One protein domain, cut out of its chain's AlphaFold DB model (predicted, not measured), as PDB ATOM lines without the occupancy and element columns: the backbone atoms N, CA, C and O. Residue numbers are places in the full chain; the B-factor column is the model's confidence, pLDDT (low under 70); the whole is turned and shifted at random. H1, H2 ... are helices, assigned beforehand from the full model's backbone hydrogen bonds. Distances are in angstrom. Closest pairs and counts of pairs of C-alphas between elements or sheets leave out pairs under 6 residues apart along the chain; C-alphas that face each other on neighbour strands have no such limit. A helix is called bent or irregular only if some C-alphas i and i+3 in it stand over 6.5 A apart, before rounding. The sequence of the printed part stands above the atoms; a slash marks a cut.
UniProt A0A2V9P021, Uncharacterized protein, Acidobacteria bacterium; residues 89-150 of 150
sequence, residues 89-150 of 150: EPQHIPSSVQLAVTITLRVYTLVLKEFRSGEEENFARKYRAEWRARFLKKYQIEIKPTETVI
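AT A GLANCE: This is residues 89 to 150 of the 150 residues of an uncharacterized protein of Acidobacteria bacterium (UniProt A0A2V9P021). This is a loose helical hairpin with a long tail: the long helix H1 and the shorter, kinked H2 stand side by side, running opposite ways from a tight turn at residues 116 to 119. Beyond H2, residues 137 to 150 run without a named element toward and past the beginning of H1, and residues 144 to 150 stick out free, so that the tail makes much of the length. The printed part has 62 residues with two named helices, H1 then H2, and no named strand; the class is all helix. It is extended, with a radius of gyration of the C-alphas of 17.7 A and spans of 63 by 20 by 11 A.

IN THESE COORDINATES: Find C-alpha 90 at (36.887, -51.540, 31.665); from there H1, residues 90 to 115, runs 37.6 A to C-alpha 115 at (33.804, -14.114, 31.623). H1 is only just irregular, with C-alphas 91 and 94 standing 7.0 A apart. H2, residues 120 to 136, covers 20.4 A and ends at C-alpha 136 at (48.287, -37.902, 28.857). Look near residue 130 for its kink of 55 degrees; H2 is irregular there, with C-alphas 130 and 133 standing 7.3 A apart.

HOW THE PARTS SIT: Start from H1 and look across to H2: the two touch, and their closest C-alphas, those of Leu 112 and Glu 120, are 6.4 A apart. They form a helical hairpin, at a shallow tilt of 4 degrees, opposite ways, with 12.7 A from centre to centre. O i to N i+4 pairs are within hydrogen-bond range in 20 of 22 cases in H1 and 10 of 13 in H2.

THE WHOLE: The two C-alphas farthest apart are those of Gly 118 and Ile 150, at 63.7 A. The printed part has no cut, and Ile 150 is the chain's last residue. The link from H1 to H2 is tight. The mean pLDDT of the printed part is 84.3; look to residues 146 to 150 for the values under 70.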
ATOM      1  N   GLU A  89      32.779 -52.229  29.438       77.56
ATOM      2  CA  GLU A  89      34.046 -52.925  29.416       77.56
ATOM      3  C   GLU A  89      35.126 -51.984  29.980       77.56
ATOM      4  O   GLU A  89      35.302 -50.875  29.462       77.56
ATOM      5  N   PRO A  90      35.832 -52.358  31.067       80.94
ATOM      6  CA  PRO A  90      36.887 -51.540  31.665       80.94
ATOM      7  C   PRO A  90      37.927 -51.033  30.658       80.94
ATOM      8  O   PRO A  90      38.383 -49.900  30.770       80.94
ATOM      9  N   GLN A  91      38.225 -51.799  29.610       81.06
ATOM     10  CA  GLN A  91      39.080 -51.384  28.496       81.06
ATOM     11  C   GLN A  91      38.652 -50.067  27.813       81.06
ATOM     12  O   GLN A  91      39.497 -49.401  27.220       81.06
ATOM     13  N   HIS A  92      37.393 -49.628  27.937       79.38
ATOM     14  CA  HIS A  92      36.911 -48.345  27.405       79.38
ATOM     15  C   HIS A  92      37.084 -47.151  28.359       79.38
ATOM     16  O   HIS A  92      36.915 -46.001  27.946       79.38
ATOM     17  N   ILE A  93      37.445 -47.377  29.628       82.06
ATOM     18  CA  ILE A  93      37.654 -46.302  30.613       82.06
ATOM     19  C   ILE A  93      38.683 -45.265  30.126       82.06
ATOM     20  O   ILE A  93      38.376 -44.073  30.212       82.06
ATOM     21  N   PRO A  94      39.859 -45.642  29.578       84.62
ATOM     22  CA  PRO A  94      40.836 -44.663  29.103       84.62
ATOM     23  C   PRO A  94      40.271 -43.704  28.044       84.62
ATOM     24  O   PRO A  94      40.471 -42.493  28.149       84.62
ATOM     25  N   SER A  95      39.518 -44.218  27.065       81.75
ATOM     26  CA  SER A  95      38.873 -43.400  26.029       81.75
ATOM     27  C   SER A  95      37.805 -42.467  26.599       81.75
ATOM     28  O   SER A  95      37.768 -41.290  26.237       81.75
ATOM     29  N   SER A  96      36.985 -42.944  27.540       82.06
ATOM     30  CA  SER A  96      35.958 -42.123  28.196       82.06
ATOM     31  C   SER A  96      36.570 -40.987  29.016       82.06
ATOM     32  O   SER A  96      36.108 -39.848  28.942       82.06
ATOM     33  N   VAL A  97      37.651 -41.264  29.754       84.44
ATOM     34  CA  VAL A  97      38.397 -40.243  30.505       84.44
ATOM     35  C   VAL A  97      39.000 -39.209  29.555       84.44
ATOM     36  O   VAL A  97      38.874 -38.010  29.798       84.44
ATOM     37  N   GLN A  98      39.615 -39.643  28.453       85.75
ATOM     38  CA  GLN A  98      40.208 -38.730  27.474       85.75
ATOM     39  C   GLN A  98      39.162 -37.808  26.830       85.75
ATOM     40  O   GLN A  98      39.404 -36.603  26.698       85.75
ATOM     41  N   LEU A  99      37.996 -38.350  26.463       84.81
ATOM     42  CA  LEU A  99      36.879 -37.569  25.935       84.81
ATOM     43  C   LEU A  99      36.395 -36.535  26.961       84.81
ATOM     44  O   LEU A  99      36.306 -35.350  26.637       84.81
ATOM     45  N   ALA A 100      36.155 -36.965  28.205       85.50
ATOM     46  CA  ALA A 100      35.701 -36.089  29.281       85.50
ATOM     47  C   ALA A 100      36.675 -34.924  29.507       85.50
ATOM     48  O   ALA A 100      36.270 -33.766  29.467       85.50
ATOM     49  N   VAL A 101      37.972 -35.211  29.644       88.31
ATOM     50  CA  VAL A 101      39.012 -34.189  29.841       88.31
ATOM     51  C   VAL A 101      39.058 -33.204  28.675       88.31
ATOM     52  O   VAL A 101      39.151 -31.997  28.895       88.31
ATOM     53  N   THR A 102      38.967 -33.697  27.439       87.94
ATOM     54  CA  THR A 102      38.987 -32.849  26.238       87.94
ATOM     55  C   THR A 102      37.820 -31.861  26.240       87.94
ATOM     56  O   THR A 102      38.025 -30.659  26.047       87.94
ATOM     57  N   ILE A 103      36.606 -32.347  26.517       88.00
ATOM     58  CA  ILE A 103      35.405 -31.510  26.610       88.00
ATOM     59  C   ILE A 103      35.548 -30.510  27.760       88.00
ATOM     60  O   ILE A 103      35.323 -29.317  27.565       88.00
ATOM     61  N   THR A 104      35.985 -30.966  28.937       90.19
ATOM     62  CA  THR A 104      36.182 -30.113  30.111       90.19
ATOM     63  C   THR A 104      37.138 -28.962  29.809       90.19
ATOM     64  O   THR A 104      36.771 -27.805  30.001       90.19
ATOM     65  N   LEU A 105      38.334 -29.237  29.279       92.25
ATOM     66  CA  LEU A 105      39.321 -28.196  28.964       92.25
ATOM     67  C   LEU A 105      38.784 -27.175  27.950       92.25
ATOM     68  O   LEU A 105      39.028 -25.973  28.094       92.25
ATOM     69  N   ARG A 106      38.012 -27.632  26.957       91.12
ATOM     70  CA  ARG A 106      37.354 -26.742  25.995       91.12
ATOM     71  C   ARG A 106      36.302 -25.859  26.664       91.12
ATOM     72  O   ARG A 106      36.306 -24.657  26.419       91.12
ATOM     73  N   VAL A 107      35.434 -26.422  27.507       91.94
ATOM     74  CA  VAL A 107      34.402 -25.658  28.231       91.94
ATOM     75  C   VAL A 107      35.042 -24.604  29.129       91.94
ATOM     76  O   VAL A 107      34.660 -23.440  29.048       91.94
ATOM     77  N   TYR A 108      36.066 -24.965  29.909       93.50
ATOM     78  CA  TYR A 108      36.803 -23.991  30.722       93.50
ATOM     79  C   TYR A 108      37.392 -22.868  29.865       93.50
ATOM     80  O   TYR A 108      37.263 -21.705  30.222       93.50
ATOM     81  N   THR A 109      37.979 -23.195  28.713       92.50
ATOM     82  CA  THR A 109      38.526 -22.181  27.802       92.50
ATOM     83  C   THR A 109      37.443 -21.228  27.288       92.50
ATOM     84  O   THR A 109      37.676 -20.027  27.231       92.50
ATOM     85  N   LEU A 110      36.260 -21.737  26.926       92.19
ATOM     86  CA  LEU A 110      35.138 -20.905  26.473       92.19
ATOM     87  C   LEU A 110      34.631 -19.981  27.589       92.19
ATOM     88  O   LEU A 110      34.445 -18.795  27.354       92.19
ATOM     89  N   VAL A 111      34.474 -20.511  28.804       91.31
ATOM     90  CA  VAL A 111      34.049 -19.730  29.977       91.31
ATOM     91  C   VAL A 111      35.071 -18.649  30.319       91.31
ATOM     92  O   VAL A 111      34.690 -17.521  30.610       91.31
ATOM     93  N   LEU A 112      36.367 -18.968  30.280       92.94
ATOM     94  CA  LEU A 112      37.417 -17.989  30.559       92.94
ATOM     95  C   LEU A 112      37.432 -16.873  29.517       92.94
ATOM     96  O   LEU A 112      37.473 -15.714  29.902       92.94
ATOM     97  N   LYS A 113      37.328 -17.202  28.226       90.31
ATOM     98  CA  LYS A 113      37.285 -16.192  27.159       90.31
ATOM     99  C   LYS A 113      36.141 -15.198  27.331       90.31
ATOM    100  O   LYS A 113      36.337 -14.012  27.102       90.31
ATOM    101  N   GLU A 114      34.973 -15.694  27.728       88.19
ATOM    102  CA  GLU A 114      33.777 -14.865  27.871       88.19
ATOM    103  C   GLU A 114      33.787 -14.054  29.171       88.19
ATOM    104  O   GLU A 114      33.585 -12.845  29.162       88.19
ATOM    105  N   PHE A 115      34.046 -14.708  30.304       85.06
ATOM    106  CA  PHE A 115      33.804 -14.114  31.623       85.06
ATOM    107  C   PHE A 115      35.072 -13.666  32.351       85.06
ATOM    108  O   PHE A 115      34.988 -12.982  33.370       85.06
ATOM    109  N   ARG A 116      36.253 -14.098  31.900       85.94
ATOM    110  CA  ARG A 116      37.544 -13.842  32.561       85.94
ATOM    111  C   ARG A 116      38.672 -13.679  31.540       85.94
ATOM    112  O   ARG A 116      39.709 -14.341  31.645       85.94
ATOM    113  N   SER A 117      38.450 -12.823  30.546       83.69
ATOM    114  CA  SER A 117      39.441 -12.548  29.509       83.69
ATOM    115  C   SER A 117      40.775 -12.106  30.133       83.69
ATOM    116  O   SER A 117      40.818 -11.310  31.073       83.69
ATOM    117  N   GLY A 118      41.876 -12.690  29.661       89.00
ATOM    118  CA  GLY A 118      43.226 -12.516  30.207       89.00
ATOM    119  C   GLY A 118      43.698 -13.647  31.133       89.00
ATOM    120  O   GLY A 118      44.895 -13.760  31.395       89.00
ATOM    121  N   GLU A 119      42.808 -14.523  31.606       92.88
ATOM    122  CA  GLU A 119      43.174 -15.672  32.453       92.88
ATOM    123  C   GLU A 119      43.556 -16.930  31.656       92.88
ATOM    124  O   GLU A 119      43.991 -17.930  32.236       92.88
ATOM    125  N   GLU A 120      43.418 -16.914  30.328       92.75
ATOM    126  CA  GLU A 120      43.673 -18.073  29.468       92.75
ATOM    127  C   GLU A 120      45.119 -18.556  29.579       92.75
ATOM    128  O   GLU A 120      45.357 -19.761  29.670       92.75
ATOM    129  N   GLU A 121      46.086 -17.637  29.636       93.19
ATOM    130  CA  GLU A 121      47.499 -18.009  29.746       93.19
ATOM    131  C   GLU A 121      47.820 -18.589  31.130       93.19
ATOM    132  O   GLU A 121      48.555 -19.573  31.243       93.19
ATOM    133  N   ASN A 122      47.211 -18.051  32.192       94.38
ATOM    134  CA  ASN A 122      47.339 -18.606  33.538       94.38
ATOM    135  C   ASN A 122      46.772 -20.032  33.600       94.38
ATOM    136  O   ASN A 122      47.415 -20.934  34.150       94.38
ATOM    137  N   PHE A 123      45.599 -20.251  32.998       94.81
ATOM    138  CA  PHE A 123      44.977 -21.568  32.889       94.81
ATOM    139  C   PHE A 123      45.838 -22.538  32.071       94.81
ATOM    140  O   PHE A 123      46.096 -23.660  32.509       94.81
ATOM    141  N   ALA A 124      46.355 -22.097  30.922       92.31
ATOM    142  CA  ALA A 124      47.212 -22.903  30.063       92.31
ATOM    143  C   ALA A 124      48.530 -23.278  30.761       92.31
ATOM    144  O   ALA A 124      48.956 -24.436  30.702       92.31
ATOM    145  N   ARG A 125      49.151 -22.337  31.484       95.81
ATOM    146  CA  ARG A 125      50.340 -22.593  32.307       95.81
ATOM    147  C   ARG A 125      50.054 -23.640  33.379       95.81
ATOM    148  O   ARG A 125      50.823 -24.594  33.496       95.81
ATOM    149  N   LYS A 126      48.939 -23.509  34.106       94.69
ATOM    150  CA  LYS A 126      48.531 -24.485  35.126       94.69
ATOM    151  C   LYS A 126      48.311 -25.873  34.529       94.69
ATOM    152  O   LYS A 126      48.853 -26.852  35.038       94.69
ATOM    153  N   TYR A 127      47.594 -25.960  33.408       94.06
ATOM    154  CA  TYR A 127      47.400 -27.221  32.694       94.06
ATOM    155  C   TYR A 127      48.739 -27.874  32.334       94.06
ATOM    156  O   TYR A 127      48.944 -29.050  32.636       94.06
ATOM    157  N   ARG A 128      49.664 -27.121  31.724       94.62
ATOM    158  CA  ARG A 128      50.976 -27.641  31.306       94.62
ATOM    159  C   ARG A 128      51.820 -28.111  32.491       94.62
ATOM    160  O   ARG A 128      52.443 -29.163  32.377       94.62
ATOM    161  N   ALA A 129      51.827 -27.354  33.587       96.31
ATOM    162  CA  ALA A 129      52.667 -27.624  34.749       96.31
ATOM    163  C   ALA A 129      52.132 -28.763  35.632       96.31
ATOM    164  O   ALA A 129      52.906 -29.597  36.092       96.31
ATOM    165  N   GLU A 130      50.820 -28.818  35.866       94.75
ATOM    166  CA  GLU A 130      50.256 -29.673  36.919       94.75
ATOM    167  C   GLU A 130      49.439 -30.853  36.382       94.75
ATOM    168  O   GLU A 130      49.382 -31.915  37.009       94.75
ATOM    169  N   TRP A 131      48.753 -30.679  35.249       93.00
ATOM    170  CA  TRP A 131      47.663 -31.584  34.861       93.00
ATOM    171  C   TRP A 131      47.980 -32.425  33.632       93.00
ATOM    172  O   TRP A 131      47.622 -33.603  33.578       93.00
ATOM    173  N   ARG A 132      48.685 -31.849  32.653       90.62
ATOM    174  CA  ARG A 132      48.942 -32.456  31.342       90.62
ATOM    175  C   ARG A 132      49.532 -33.858  31.457       90.62
ATOM    176  O   ARG A 132      49.048 -34.769  30.796       90.62
ATOM    177  N   ALA A 133      50.527 -34.051  32.321       90.62
ATOM    178  CA  ALA A 133      51.158 -35.358  32.507       90.62
ATOM    179  C   ALA A 133      50.167 -36.430  32.995       90.62
ATOM    180  O   ALA A 133      50.190 -37.557  32.506       90.62
ATOM    181  N   ARG A 134      49.259 -36.077  33.914       87.12
ATOM    182  CA  ARG A 134      48.254 -37.006  34.456       87.12
ATOM    183  C   ARG A 134      47.210 -37.387  33.411       87.12
ATOM    184  O   ARG A 134      46.802 -38.540  33.363       87.12
ATOM    185  N   PHE A 135      46.812 -36.433  32.570       84.38
ATOM    186  CA  PHE A 135      45.811 -36.652  31.526       84.38
ATOM    187  C   PHE A 135      46.355 -37.356  30.281       84.38
ATOM    188  O   PHE A 135      45.610 -38.069  29.620       84.38
ATOM    189  N   LEU A 136      47.641 -37.183  29.960       83.75
ATOM    190  CA  LEU A 136      48.287 -37.902  28.857       83.75
ATOM    191  C   LEU A 136      48.751 -39.309  29.246       83.75
ATOM    192  O   LEU A 136      49.121 -40.093  28.370       83.75
ATOM    193  N   LYS A 137      48.745 -39.642  30.541       84.88
ATOM    194  CA  LYS A 137      49.082 -40.983  31.008       84.88
ATOM    195  C   LYS A 137      48.056 -41.976  30.463       84.88
ATOM    196  O   LYS A 137      46.878 -41.919  30.805       84.88
ATOM    197  N   LYS A 138      48.522 -42.897  29.620       80.12
ATOM    198  CA  LYS A 138      47.714 -44.016  29.137       80.12
ATOM    199  C   LYS A 138      47.624 -45.074  30.232       80.12
ATOM    200  O   LYS A 138      48.637 -45.423  30.836       80.12
ATOM    201  N   TYR A 139      46.419 -45.577  30.462       78.62
ATOM    202  CA  TYR A 139      46.171 -46.698  31.360       78.62
ATOM    203  C   TYR A 139      45.818 -47.917  30.515       78.62
ATOM    204  O   TYR A 139      44.999 -47.818  29.604       78.62
ATOM    205  N   GLN A 140      46.448 -49.047  30.815       78.88
ATOM    206  CA  GLN A 140      45.993 -50.355  30.365       78.88
ATOM    207  C   GLN A 140      45.260 -50.991  31.537       78.88
ATOM    208  O   GLN A 140      45.751 -50.955  32.666       78.88
ATOM    209  N   ILE A 141      44.058 -51.496  31.279       79.12
ATOM    210  CA  ILE A 141      43.248 -52.156  32.294       79.12
ATOM    211  C   ILE A 141      43.219 -53.634  31.948       79.12
ATOM    212  O   ILE A 141      42.718 -54.014  30.895       79.12
ATOM    213  N   GLU A 142      43.774 -54.445  32.841       76.19
ATOM    214  CA  GLU A 142      43.726 -55.898  32.757       76.19
ATOM    215  C   GLU A 142      42.668 -56.417  33.725       76.19
ATOM    216  O   GLU A 142      42.706 -56.126  34.923       76.19
ATOM    217  N   ILE A 143      41.729 -57.203  33.206       73.38
ATOM    218  CA  ILE A 143      40.763 -57.935  34.018       73.38
ATOM    219  C   ILE A 143      41.302 -59.351  34.145       73.38
ATOM    220  O   ILE A 143      41.387 -60.077  33.156       73.38
ATOM    221  N   LYS A 144      41.686 -59.742  35.359       75.62
ATOM    222  CA  LYS A 144      42.060 -61.127  35.642       75.62
ATOM    223  C   LYS A 144      40.790 -61.896  36.003       75.62
ATOM    224  O   LYS A 144      40.096 -61.459  36.924       75.62
ATOM    225  N   PRO A 145      40.461 -62.994  35.304       71.12
ATOM    226  CA  PRO A 145      39.379 -63.864  35.730       71.12
ATOM    227  C   PRO A 145      39.698 -64.382  37.132       71.12
ATOM    228  O   PRO A 145      40.775 -64.932  37.356       71.12
ATOM    229  N   THR A 146      38.781 -64.208  38.077       65.56
ATOM    230  CA  THR A 146      38.805 -65.026  39.288       65.56
ATOM    231  C   THR A 146      38.249 -66.381  38.875       65.56
ATOM    232  O   THR A 146      37.122 -66.442  38.384       65.56
ATOM    233  N   GLU A 147      39.034 -67.450  39.002       58.84
ATOM    234  CA  GLU A 147      38.524 -68.809  38.824       58.84
ATOM    235  C   GLU A 147      37.433 -69.053  39.870       58.84
ATOM    236  O   GLU A 147      37.710 -69.353  41.030       58.84
ATOM    237  N   THR A 148      36.173 -68.888  39.478       52.03
ATOM    238  CA  THR A 148      35.070 -69.451  40.241       52.03
ATOM    239  C   THR A 148      35.041 -70.929  39.893       52.03
ATOM    240  O   THR A 148      34.508 -71.317  38.854       52.03
ATOM    241  N   VAL A 149      35.680 -71.742  40.733       44.38
ATOM    242  CA  VAL A 149      35.465 -73.189  40.747       44.38
ATOM    243  C   VAL A 149      33.980 -73.397  41.054       44.38
ATOM    244  O   VAL A 149      33.531 -73.050  42.148       44.38
ATOM    245  N   ILE A 150      33.217 -73.857  40.060       45.34
ATOM    246  CA  ILE A 150      31.850 -74.370  40.232       45.34
ATOM    247  C   ILE A 150      31.952 -75.877  40.416       45.34
ATOM    248  O   ILE A 150      32.651 -76.505  39.587       45.34
TER     249      ILE A 150